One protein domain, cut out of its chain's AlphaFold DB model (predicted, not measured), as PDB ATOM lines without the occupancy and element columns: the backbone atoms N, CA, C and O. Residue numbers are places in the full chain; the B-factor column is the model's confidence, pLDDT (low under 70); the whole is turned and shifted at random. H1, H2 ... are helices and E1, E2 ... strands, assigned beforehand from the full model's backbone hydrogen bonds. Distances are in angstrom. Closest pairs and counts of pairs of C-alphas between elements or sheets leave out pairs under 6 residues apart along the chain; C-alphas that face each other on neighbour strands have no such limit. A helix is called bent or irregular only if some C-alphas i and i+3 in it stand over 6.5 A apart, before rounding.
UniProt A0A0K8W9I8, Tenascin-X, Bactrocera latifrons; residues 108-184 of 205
ATOM      1  N   GLU A 108     105.066 129.090  82.761       90.00
ATOM      2  CA  GLU A 108     104.299 129.439  83.966       90.00
ATOM      3  C   GLU A 108     105.210 129.886  85.116       90.00
ATOM      4  O   GLU A 108     104.899 130.822  85.847       90.00
ATOM      5  N   GLU A 109     106.380 129.262  85.222       87.38
ATOM      6  CA  GLU A 109     107.365 129.525  86.277       87.38
ATOM      7  C   GLU A 109     108.425 130.559  85.861       87.38
ATOM      8  O   GLU A 109     109.274 130.953  86.663       87.38
ATOM      9  N   GLY A 110     108.370 131.008  84.601       89.81
ATOM     10  CA  GLY A 110     109.383 131.853  83.979       89.81
ATOM     11  C   GLY A 110     110.727 131.146  83.755       89.81
ATOM     12  O   GLY A 110     111.001 130.079  84.287       89.81
ATOM     13  N   CYS A 111     111.598 131.762  82.953       90.56
ATOM     14  CA  CYS A 111     112.925 131.210  82.636       90.56
ATOM     15  C   CYS A 111     114.086 131.890  83.372       90.56
ATOM     16  O   CYS A 111     115.249 131.553  83.136       90.56
ATOM     17  N   GLY A 112     113.791 132.846  84.256       86.25
ATOM     18  CA  GLY A 112     114.786 133.747  84.839       86.25
ATOM     19  C   GLY A 112     115.325 134.775  83.834       86.25
ATOM     20  O   GLY A 112     114.970 134.769  82.659       86.25
ATOM     21  N   PHE A 113     116.201 135.669  84.303       83.75
ATOM     22  CA  PHE A 113     116.736 136.783  83.502       83.75
ATOM     23  C   PHE A 113     117.581 136.328  82.297       83.75
ATOM     24  O   PHE A 113     117.637 137.004  81.277       83.75
ATOM     25  N   TYR A 114     118.215 135.160  82.405       84.38
ATOM     26  CA  TYR A 114     119.149 134.630  81.404       84.38
ATOM     27  C   TYR A 114     118.509 133.618  80.442       84.38
ATOM     28  O   TYR A 114     119.210 132.911  79.710       84.38
ATOM     29  N   GLY A 115     117.182 133.494  80.478       87.25
ATOM     30  CA  GLY A 115     116.436 132.527  79.689       87.25
ATOM     31  C   GLY A 115     115.283 133.165  78.931       87.25
ATOM     32  O   GLY A 115     114.667 134.123  79.391       87.25
ATOM     33  N   LYS A 116     114.953 132.593  77.772       89.19
ATOM     34  CA  LYS A 116     113.745 132.933  77.011       89.19
ATOM     35  C   LYS A 116     112.856 131.699  76.882       89.19
ATOM     36  O   LYS A 116     113.363 130.603  76.675       89.19
ATOM     37  N   CYS A 117     111.537 131.871  76.943       91.19
ATOM     38  CA  CYS A 117     110.609 130.808  76.561       91.19
ATOM     39  C   CYS A 117     110.703 130.550  75.056       91.19
ATOM     40  O   CYS A 117     110.401 131.432  74.248       91.19
ATOM     41  N   ILE A 118     111.149 129.350  74.695       88.50
ATOM     42  CA  ILE A 118     111.275 128.903  73.300       88.50
ATOM     43  C   ILE A 118     110.146 127.946  72.904       88.50
ATOM     44  O   ILE A 118     109.885 127.772  71.721       88.50
ATOM     45  N   ALA A 119     109.470 127.351  73.890       90.56
ATOM     46  CA  ALA A 119     108.230 126.590  73.750       90.56
ATOM     47  C   ALA A 119     107.473 126.607  75.105       90.56
ATOM     48  O   ALA A 119     108.032 127.100  76.093       90.56
ATOM     49  N   PRO A 120     106.230 126.095  75.194       92.50
ATOM     50  CA  PRO A 120     105.448 126.094  76.422       92.50
ATOM     51  C   PRO A 120     106.183 125.343  77.529       92.50
ATOM     52  O   PRO A 120     106.538 124.179  77.347       92.50
ATOM     53  N   ASN A 121     106.447 126.017  78.648       91.50
ATOM     54  CA  ASN A 121     107.221 125.501  79.783       91.50
ATOM     55  C   ASN A 121     108.623 124.947  79.421       91.50
ATOM     56  O   ASN A 121     109.210 124.166  80.176       91.50
ATOM     57  N   VAL A 122     109.193 125.373  78.284       91.62
ATOM     58  CA  VAL A 122     110.564 125.039  77.872       91.62
ATOM     59  C   VAL A 122     111.384 126.310  77.731       91.62
ATOM     60  O   VAL A 122     111.181 127.126  76.822       91.62
ATOM     61  N   CYS A 123     112.371 126.435  78.609       91.56
ATOM     62  CA  CYS A 123     113.305 127.540  78.611       91.56
ATOM     63  C   CYS A 123     114.480 127.271  77.674       91.56
ATOM     64  O   CYS A 123     115.016 126.168  77.606       91.56
ATOM     65  N   GLY A 124     114.881 128.305  76.946       89.94
ATOM     66  CA  GLY A 124     116.129 128.371  76.214       89.94
ATOM     67  C   GLY A 124     117.115 129.234  76.988       89.94
ATOM     68  O   GLY A 124     116.937 130.451  77.067       89.94
ATOM     69  N   CYS A 125     118.139 128.615  77.568       87.31
ATOM     70  CA  CYS A 125     119.180 129.308  78.313       87.31
ATOM     71  C   CYS A 125     120.262 129.813  77.362       87.31
ATOM     72  O   CYS A 125     120.856 129.032  76.615       87.31
ATOM     73  N   SER A 126     120.492 131.127  77.367       78.19
ATOM     74  CA  SER A 126     121.462 131.755  76.470       78.19
ATOM     75  C   SER A 126     122.884 131.492  76.957       78.19
ATOM     76  O   SER A 126     123.224 131.863  78.077       78.19
ATOM     77  N   LEU A 127     123.708 130.846  76.128       68.19
ATOM     78  CA  LEU A 127     125.087 130.497  76.481       68.19
ATOM     79  C   LEU A 127     126.090 131.629  76.187       68.19
ATOM     80  O   LEU A 127     127.160 131.636  76.790       68.19
ATOM     81  N   ILE A 128     125.784 132.547  75.254       57.56
ATOM     82  CA  ILE A 128     126.662 133.653  74.815       57.56
ATOM     83  C   ILE A 128     125.805 134.840  74.334       57.56
ATOM     84  O   ILE A 128     124.789 134.636  73.670       57.56
ATOM     85  N   GLU A 129     126.232 136.078  74.605       51.19
ATOM     86  CA  GLU A 129     125.750 137.260  73.875       51.19
ATOM     87  C   GLU A 129     126.344 137.273  72.457       51.19
ATOM     88  O   GLU A 129     127.537 137.495  72.265       51.19
ATOM     89  N   GLY A 130     125.531 136.983  71.442       51.12
ATOM     90  CA  GLY A 130     125.977 136.974  70.050       51.12
ATOM     91  C   GLY A 130     124.827 136.804  69.053       51.12
ATOM     92  O   GLY A 130     123.708 136.471  69.448       51.12
ATOM     93  N   PRO A 131     125.076 137.024  67.749       46.72
ATOM     94  CA  PRO A 131     124.044 136.975  66.708       46.72
ATOM     95  C   PRO A 131     123.485 135.562  66.463       46.72
ATOM     96  O   PRO A 131     122.403 135.420  65.893       46.72
ATOM     97  N   VAL A 132     124.184 134.513  66.915       50.72
ATOM     98  CA  VAL A 132     123.739 133.119  66.798       50.72
ATOM     99  C   VAL A 132     122.956 132.726  68.052       50.72
ATOM    100  O   VAL A 132     123.516 132.570  69.136       50.72
ATOM    101  N   ARG A 133     121.640 132.558  67.898       58.66
ATOM    102  CA  ARG A 133     120.694 132.217  68.973       58.66
ATOM    103  C   ARG A 133     120.756 130.732  69.357       58.66
ATOM    104  O   ARG A 133     119.781 130.005  69.185       58.66
ATOM    105  N   ASN A 134     121.892 130.276  69.879       66.56
ATOM    106  CA  ASN A 134     122.020 128.905  70.373       66.56
ATOM    107  C   ASN A 134     121.632 128.842  71.854       66.56
ATOM    108  O   ASN A 134     122.385 129.271  72.729       66.56
ATOM    109  N   PHE A 135     120.448 128.294  72.128       76.56
ATOM    110  CA  PHE A 135     119.929 128.111  73.479       76.56
ATOM    111  C   PHE A 135     120.100 126.668  73.957       76.56
ATOM    112  O   PHE A 135     119.659 125.744  73.274       76.56
ATOM    113  N   GLN A 136     120.650 126.464  75.156       81.81
ATOM    114  CA  GLN A 136     120.503 125.176  75.840       81.81
ATOM    115  C   GLN A 136     119.045 125.021  76.272       81.81
ATOM    116  O   GLN A 136     118.493 125.911  76.922       81.81
ATOM    117  N   ARG A 137     118.421 123.896  75.925       88.06
ATOM    118  CA  ARG A 137     117.044 123.624  76.336       88.06
ATOM    119  C   ARG A 137     117.012 123.271  77.828       88.06
ATOM    120  O   ARG A 137     117.935 122.667  78.371       88.06
ATOM    121  N   CYS A 138     115.963 123.728  78.495       90.12
ATOM    122  CA  CYS A 138     115.733 123.562  79.920       90.12
ATOM    123  C   CYS A 138     114.224 123.438  80.149       90.12
ATOM    124  O   CYS A 138     113.532 124.428  80.384       90.12
ATOM    125  N   ALA A 139     113.685 122.230  79.992       91.31
ATOM    126  CA  ALA A 139     112.284 121.974  80.312       91.31
ATOM    127  C   ALA A 139     112.103 121.831  81.831       91.31
ATOM    128  O   ALA A 139     112.858 121.097  82.475       91.31
ATOM    129  N   HIS A 140     111.096 122.514  82.383       89.69
ATOM    130  CA  HIS A 140     110.775 122.520  83.821       89.69
ATOM    131  C   HIS A 140     111.913 123.030  84.731       89.69
ATOM    132  O   HIS A 140     112.088 122.558  85.855       89.69
ATOM    133  N   GLY A 141     112.723 123.974  84.245       90.50
ATOM    134  CA  GLY A 141     113.799 124.587  85.022       90.50
ATOM    135  C   GLY A 141     114.096 126.022  84.594       90.50
ATOM    136  O   GLY A 141     113.561 126.516  83.605       90.50
ATOM    137  N   ASN A 142     115.000 126.675  85.327       91.44
ATOM    138  CA  ASN A 142     115.294 128.103  85.186       91.44
ATOM    139  C   ASN A 142     116.744 128.326  84.745       91.44
ATOM    140  O   ASN A 142     117.646 127.579  85.124       91.44
ATOM    141  N   CYS A 143     117.006 129.389  83.990       89.81
ATOM    142  CA  CYS A 143     118.344 129.696  83.493       89.81
ATOM    143  C   CYS A 143     119.126 130.584  84.472       89.81
ATOM    144  O   CYS A 143     118.602 131.562  85.006       89.81
ATOM    145  N   ASN A 144     120.401 130.258  84.699       86.88
ATOM    146  CA  ASN A 144     121.309 131.059  85.530       86.88
ATOM    147  C   ASN A 144     122.212 131.996  84.708       86.88
ATOM    148  O   ASN A 144     122.223 131.937  83.483       86.88
ATOM    149  N   SER A 145     123.028 132.807  85.392       83.19
ATOM    150  CA  SER A 145     123.946 133.781  84.772       83.19
ATOM    151  C   SER A 145     125.015 133.195  83.857       83.19
ATOM    152  O   SER A 145     125.623 133.925  83.085       83.19
ATOM    153  N   LYS A 146     125.239 131.880  83.918       79.31
ATOM    154  CA  LYS A 146     126.153 131.153  83.029       79.31
ATOM    155  C   LYS A 146     125.423 130.499  81.851       79.31
ATOM    156  O   LYS A 146     126.002 129.640  81.195       79.31
ATOM    157  N   GLY A 147     124.141 130.809  81.641       77.12
ATOM    158  CA  GLY A 147     123.341 130.183  80.592       77.12
ATOM    159  C   GLY A 147     123.018 128.713  80.849       77.12
ATOM    160  O   GLY A 147     122.747 127.975  79.906       77.12
ATOM    161  N   ARG A 148     123.072 128.249  82.106       83.19
ATOM    162  CA  ARG A 148     122.859 126.840  82.465       83.19
ATOM    163  C   ARG A 148     121.493 126.629  83.111       83.19
ATOM    164  O   ARG A 148     121.087 127.401  83.978       83.19
ATOM    165  N   CYS A 149     120.845 125.528  82.738       87.50
ATOM    166  CA  CYS A 149     119.605 125.054  83.353       87.50
ATOM    167  C   CYS A 149     119.801 124.696  84.840       87.50
ATOM    168  O   CYS A 149     120.706 123.920  85.174       87.50
ATOM    169  N   ARG A 150     118.957 125.246  85.720       91.50
ATOM    170  CA  ARG A 150     118.836 124.911  87.146       91.50
ATOM    171  C   ARG A 150     117.463 124.311  87.419       91.50
ATOM    172  O   ARG A 150     116.450 124.878  87.022       91.50
ATOM    173  N   CYS A 151     117.456 123.204  88.149       91.88
ATOM    174  CA  CYS A 151     116.237 122.526  88.564       91.88
ATOM    175  C   CYS A 151     115.772 123.007  89.933       91.88
ATOM    176  O   CYS A 151     116.574 123.490  90.740       91.88
ATOM    177  N   LYS A 152     114.469 122.868  90.171       89.75
ATOM    178  CA  LYS A 152     113.860 123.057  91.484       89.75
ATOM    179  C   LYS A 152     114.318 121.984  92.468       89.75
ATOM    180  O   LYS A 152     114.847 120.944  92.077       89.75
ATOM    181  N   GLU A 153     114.103 122.248  93.749       90.88
ATOM    182  CA  GLU A 153     114.378 121.282  94.809       90.88
ATOM    183  C   GLU A 153     113.577 119.987  94.590       90.88
ATOM    184  O   GLU A 153     112.420 120.029  94.177       90.88
ATOM    185  N   GLY A 154     114.223 118.837  94.794       89.38
ATOM    186  CA  GLY A 154     113.649 117.516  94.501       89.38
ATOM    187  C   GLY A 154     113.764 117.058  93.040       89.38
ATOM    188  O   GLY A 154     113.450 115.909  92.747       89.38
ATOM    189  N   PHE A 155     114.262 117.902  92.129       92.31
ATOM    190  CA  PHE A 155     114.477 117.554  90.722       92.31
ATOM    191  C   PHE A 155     115.967 117.524  90.376       92.31
ATOM    192  O   PHE A 155     116.756 118.364  90.812       92.31
ATOM    193  N   VAL A 156     116.353 116.579  89.522       91.12
ATOM    194  CA  VAL A 156     117.704 116.452  88.973       91.12
ATOM    195  C   VAL A 156     117.718 116.826  87.499       91.12
ATOM    196  O   VAL A 156     116.769 116.588  86.751       91.12
ATOM    197  N   ARG A 157     118.825 117.429  87.065       89.56
ATOM    198  CA  ARG A 157     119.017 117.757  85.655       89.56
ATOM    199  C   ARG A 157     119.333 116.485  84.875       89.56
ATOM    200  O   ARG A 157     120.331 115.825  85.151       89.56
ATOM    201  N   PHE A 158     118.555 116.230  83.832       89.44
ATOM    202  CA  PHE A 158     118.776 115.161  82.876       89.44
ATOM    203  C   PHE A 158     118.782 115.730  81.452       89.44
ATOM    204  O   PHE A 158     117.737 116.047  80.893       89.44
ATOM    205  N   ILE A 159     119.984 115.874  80.882       86.94
ATOM    206  CA  ILE A 159     120.239 116.417  79.537       86.94
ATOM    207  C   ILE A 159     119.716 117.860  79.399       86.94
ATOM    208  O   ILE A 159     120.414 118.795  79.823       86.94
ATOM    209  N   ASP A 160     118.502 118.020  78.873       86.06
ATOM    210  CA  ASP A 160     117.832 119.274  78.523       86.06
ATOM    211  C   ASP A 160     116.592 119.577  79.385       86.06
ATOM    212  O   ASP A 160     115.832 120.507  79.107       86.06
ATOM    213  N   GLN A 161     116.359 118.788  80.434       89.38
ATOM    214  CA  GLN A 161     115.183 118.916  81.287       89.38
ATOM    215  C   GLN A 161     115.479 118.607  82.755       89.38
ATOM    216  O   GLN A 161     116.474 117.967  83.100       89.38
ATOM    217  N   CYS A 162     114.595 119.073  83.626       91.44
ATOM    218  CA  CYS A 162     114.579 118.751  85.044       91.44
ATOM    219  C   CYS A 162     113.546 117.657  85.309       91.44
ATOM    220  O   CYS A 162     112.390 117.778  84.908       91.44
ATOM    221  N   MET A 163     113.971 116.572  85.955       92.00
ATOM    222  CA  MET A 163     113.145 115.389  86.206       92.00
ATOM    223  C   MET A 163     113.281 114.924  87.653       92.00
ATOM    224  O   MET A 163     114.315 115.133  88.281       92.00
ATOM    225  N   GLU A 164     112.253 114.263  88.174       93.12
ATOM    226  CA  GLU A 164     112.354 113.556  89.452       93.12
ATOM    227  C   GLU A 164     113.401 112.430  89.350       93.12
ATOM    228  O   GLU A 164     113.415 111.724  88.332       93.12
ATOM    229  N   PRO A 165     114.243 112.224  90.381       92.12
ATOM    230  CA  PRO A 165     115.293 111.205  90.383       92.12
ATOM    231  C   PRO A 165     114.805 109.813  89.964       92.12
ATOM    232  O   PRO A 165     115.418 109.179  89.104       92.12
ATOM    233  N   ASP A 166     113.653 109.386  90.485       91.12
ATOM    234  CA  ASP A 166     113.100 108.045  90.262       91.12
ATOM    235  C   ASP A 166     112.614 107.822  88.822       91.12
ATOM    236  O   ASP A 166     112.499 106.689  88.359       91.12
ATOM    237  N   LYS A 167     112.354 108.901  88.072       90.00
ATOM    238  CA  LYS A 167     111.866 108.837  86.684       90.00
ATOM    239  C   LYS A 167     112.994 108.797  85.655       90.00
ATOM    240  O   LYS A 167     112.736 108.475  84.492       90.00
ATOM    241  N   VAL A 168     114.228 109.127  86.042       87.12
ATOM    242  CA  VAL A 168     115.362 109.249  85.110       87.12
ATOM    243  C   VAL A 168     115.706 107.904  84.473       87.12
ATOM    244  O   VAL A 168     115.802 107.802  83.248       87.12
ATOM    245  N   THR A 169     115.857 106.865  85.292       83.44
ATOM    246  CA  THR A 169     116.233 105.519  84.836       83.44
ATOM    247  C   THR A 169     115.147 104.925  83.946       83.44
ATOM    248  O   THR A 169     115.434 104.486  82.833       83.44
ATOM    249  N   THR A 170     113.882 105.011  84.367       85.19
ATOM    250  CA  THR A 170     112.736 104.549  83.574       85.19
ATOM    251  C   THR A 170     112.645 105.270  82.231       85.19
ATOM    252  O   THR A 170     112.410 104.630  81.207       85.19
ATOM    253  N   TYR A 171     112.860 106.587  82.196       83.50
ATOM    254  CA  TYR A 171     112.848 107.347  80.947       83.50
ATOM    255  C   TYR A 171     113.969 106.909  79.998       83.50
ATOM    256  O   TYR A 171     113.716 106.713  78.806       83.50
ATOM    257  N   ALA A 172     115.184 106.719  80.521       80.69
ATOM    258  CA  ALA A 172     116.328 106.274  79.733       80.69
ATOM    259  C   ALA A 172     116.100 104.880  79.124       80.69
ATOM    260  O   ALA A 172     116.416 104.663  77.956       80.69
ATOM    261  N   SER A 173     115.489 103.963  79.880       83.88
ATOM    262  CA  SER A 173     115.203 102.601  79.417       83.88
ATOM    263  C   SER A 173     114.013 102.521  78.456       83.88
ATOM    264  O   SER A 173     114.067 101.775  77.483       83.88
ATOM    265  N   MET A 174     112.939 103.282  78.690       83.25
ATOM    266  CA  MET A 174     111.710 103.175  77.891       83.25
ATOM    267  C   MET A 174     111.736 103.980  76.587       83.25
ATOM    268  O   MET A 174     110.898 103.755  75.714       83.25
ATOM    269  N   ARG A 175     112.645 104.956  76.440       81.12
ATOM    270  CA  ARG A 175     112.690 105.851  75.266       81.12
ATOM    271  C   ARG A 175     114.104 106.044  74.697       81.12
ATOM    272  O   ARG A 175     114.537 107.190  74.541       81.12
ATOM    273  N   PRO A 176     114.810 104.967  74.306       82.19
ATOM    274  CA  PRO A 176     116.203 105.043  73.861       82.19
ATOM    275  C   PRO A 176     116.386 105.903  72.600       82.19
ATOM    276  O   PRO A 176     117.303 106.717  72.538       82.19
ATOM    277  N   SER A 177     115.483 105.817  71.617       84.19
ATOM    278  CA  SER A 177     115.583 106.610  70.381       84.19
ATOM    279  C   SER A 177     115.484 108.115  70.646       84.19
ATOM    280  O   SER A 177     116.248 108.903  70.092       84.19
ATOM    281  N   ARG A 178     114.567 108.519  71.535       81.88
ATOM    282  CA  ARG A 178     114.382 109.925  71.917       81.88
ATOM    283  C   ARG A 178     115.555 110.421  72.755       81.88
ATOM    284  O   ARG A 178     116.017 111.531  72.538       81.88
ATOM    285  N   LEU A 179     116.057 109.585  73.665       83.88
ATOM    286  CA  LEU A 179     117.251 109.870  74.454       83.88
ATOM    287  C   LEU A 179     118.465 110.145  73.558       83.88
ATOM    288  O   LEU A 179     119.119 111.173  73.718       83.88
ATOM    289  N   ASN A 180     118.721 109.268  72.584       83.94
ATOM    290  CA  ASN A 180     119.826 109.419  71.638       83.94
ATOM    291  C   ASN A 180     119.713 110.720  70.837       83.94
ATOM    292  O   ASN A 180     120.702 111.430  70.669       83.94
ATOM    293  N   GLN A 181     118.504 111.072  70.391       84.12
ATOM    294  CA  GLN A 181     118.263 112.326  69.681       84.12
ATOM    295  C   GLN A 181     118.547 113.552  70.560       84.12
ATOM    296  O   GLN A 181     119.213 114.485  70.115       84.12
ATOM    297  N   THR A 182     118.082 113.554  71.813       81.06
ATOM    298  CA  THR A 182     118.334 114.661  72.745       81.06
ATOM    299  C   THR A 182     119.819 114.784  73.096       81.06
ATOM    300  O   THR A 182     120.349 115.895  73.135       81.06
ATOM    301  N   LEU A 183     120.516 113.660  73.295       83.25
ATOM    302  CA  LEU A 183     121.964 113.644  73.521       83.25
ATOM    303  C   LEU A 183     122.729 114.238  72.334       83.25
ATOM    304  O   LEU A 183     123.621 115.059  72.538       83.25
ATOM    305  N   LEU A 184     122.352 113.872  71.106       80.56
ATOM    306  CA  LEU A 184     122.963 114.405  69.888       80.56
ATOM    307  C   LEU A 184     122.742 115.919  69.756       80.56
ATOM    308  O   LEU A 184     123.668 116.653  69.411       80.56
TER     309      LEU A 184
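What this domain is: This is residues 108 to 184 of the 205 residues of the protein "Tenascin-X" of Bactrocera latifrons (UniProt A0A0K8W9I8). A small twisted three-stranded sheet, E1 E2 E3, makes one end; a short two-stranded hairpin, E4 and E5, sits in the middle, with E5 beside the end of E3; and two short helices, H1 and H2, set as an L, make the other end. Between E3 and E4 a long loop, residues 140 to 155, folds back on itself. The printed part has 77 residues, with five named strands and then two named helices, in the order E1 E2 E3 E4 E5 H1 H2; both sheets are antiparallel and the class is mixed, helices and strands. The whole is compact, with a radius of gyration of the C-alphas of 12.8 A and spans of 37 by 27 by 21 A.

How they stand to each other: E1, residues 115 to 119, E2, residues 122 to 126, and E3, residues 135 to 139, form a meander, each strand the antiparallel neighbour of the one before; E1 and E3 are its edge strands. In the hairpin E1 and E2, at 141 degrees, N 124 and O 116 are 2.8 A apart, within hydrogen-bond range. In the hairpin E2 and E3, at 150 degrees, N 125 and O 136 are 2.8 A apart, also within range. Residues 142 to 143 pair with residues 149 to 150, antiparallel. E4, residues 156 to 158, and E5, residues 161 to 163, are an antiparallel hairpin at 133 degrees, with N 156 and O 163 within hydrogen-bond range at 2.8 A. The closest C-alphas of E3 and E5 are those of Ala 139 and Gln 161, 4.3 A apart. H1, residues 165 to 174, has its closest C-alpha to E4 at Pro 165, 5.9 A from that of Val 156. H2, residues 176 to 184, is close to H1 but not clearly touching, the closest C-alphas being those of Ala 172 and Leu 179 at 6.5 A; their lines are only just about perpendicular, at 72 degrees. Both helices are apart from E1, E2 and E3. In H2 every O i to N i+4 pair is within hydrogen-bond range; in H1, 4 of 6 are.

Where its parts are: E1 begins at C-alpha 115, (116.436, 132.527, 79.689), and is 11.7 A long; E2 is 12.9 A and E3 11.9 A. E4 and E5 are 6.3 A and 6.4 A. H1 begins at C-alpha 165, (115.293, 111.205, 90.383), and is 15.3 A long; it is only just irregular, with C-alphas 166 and 169 6.8 A apart. H2, 12.2 A long, ends at C-alpha 184, (122.963, 114.405, 69.888).

The domain as a whole: The two C-alphas farthest apart are those of Pro 131 and Asp 166, 38.9 A. The printed part has no cut. The link from E3 to E4 is long, with 16 residues, and that from E2 to E3 is short, with 8; the others are tight. Residues 173 to 178, of which 176 to 178 belong to H2, stand free. The mean pLDDT of the printed part is 83.9; residues 127 to 134 are under 70.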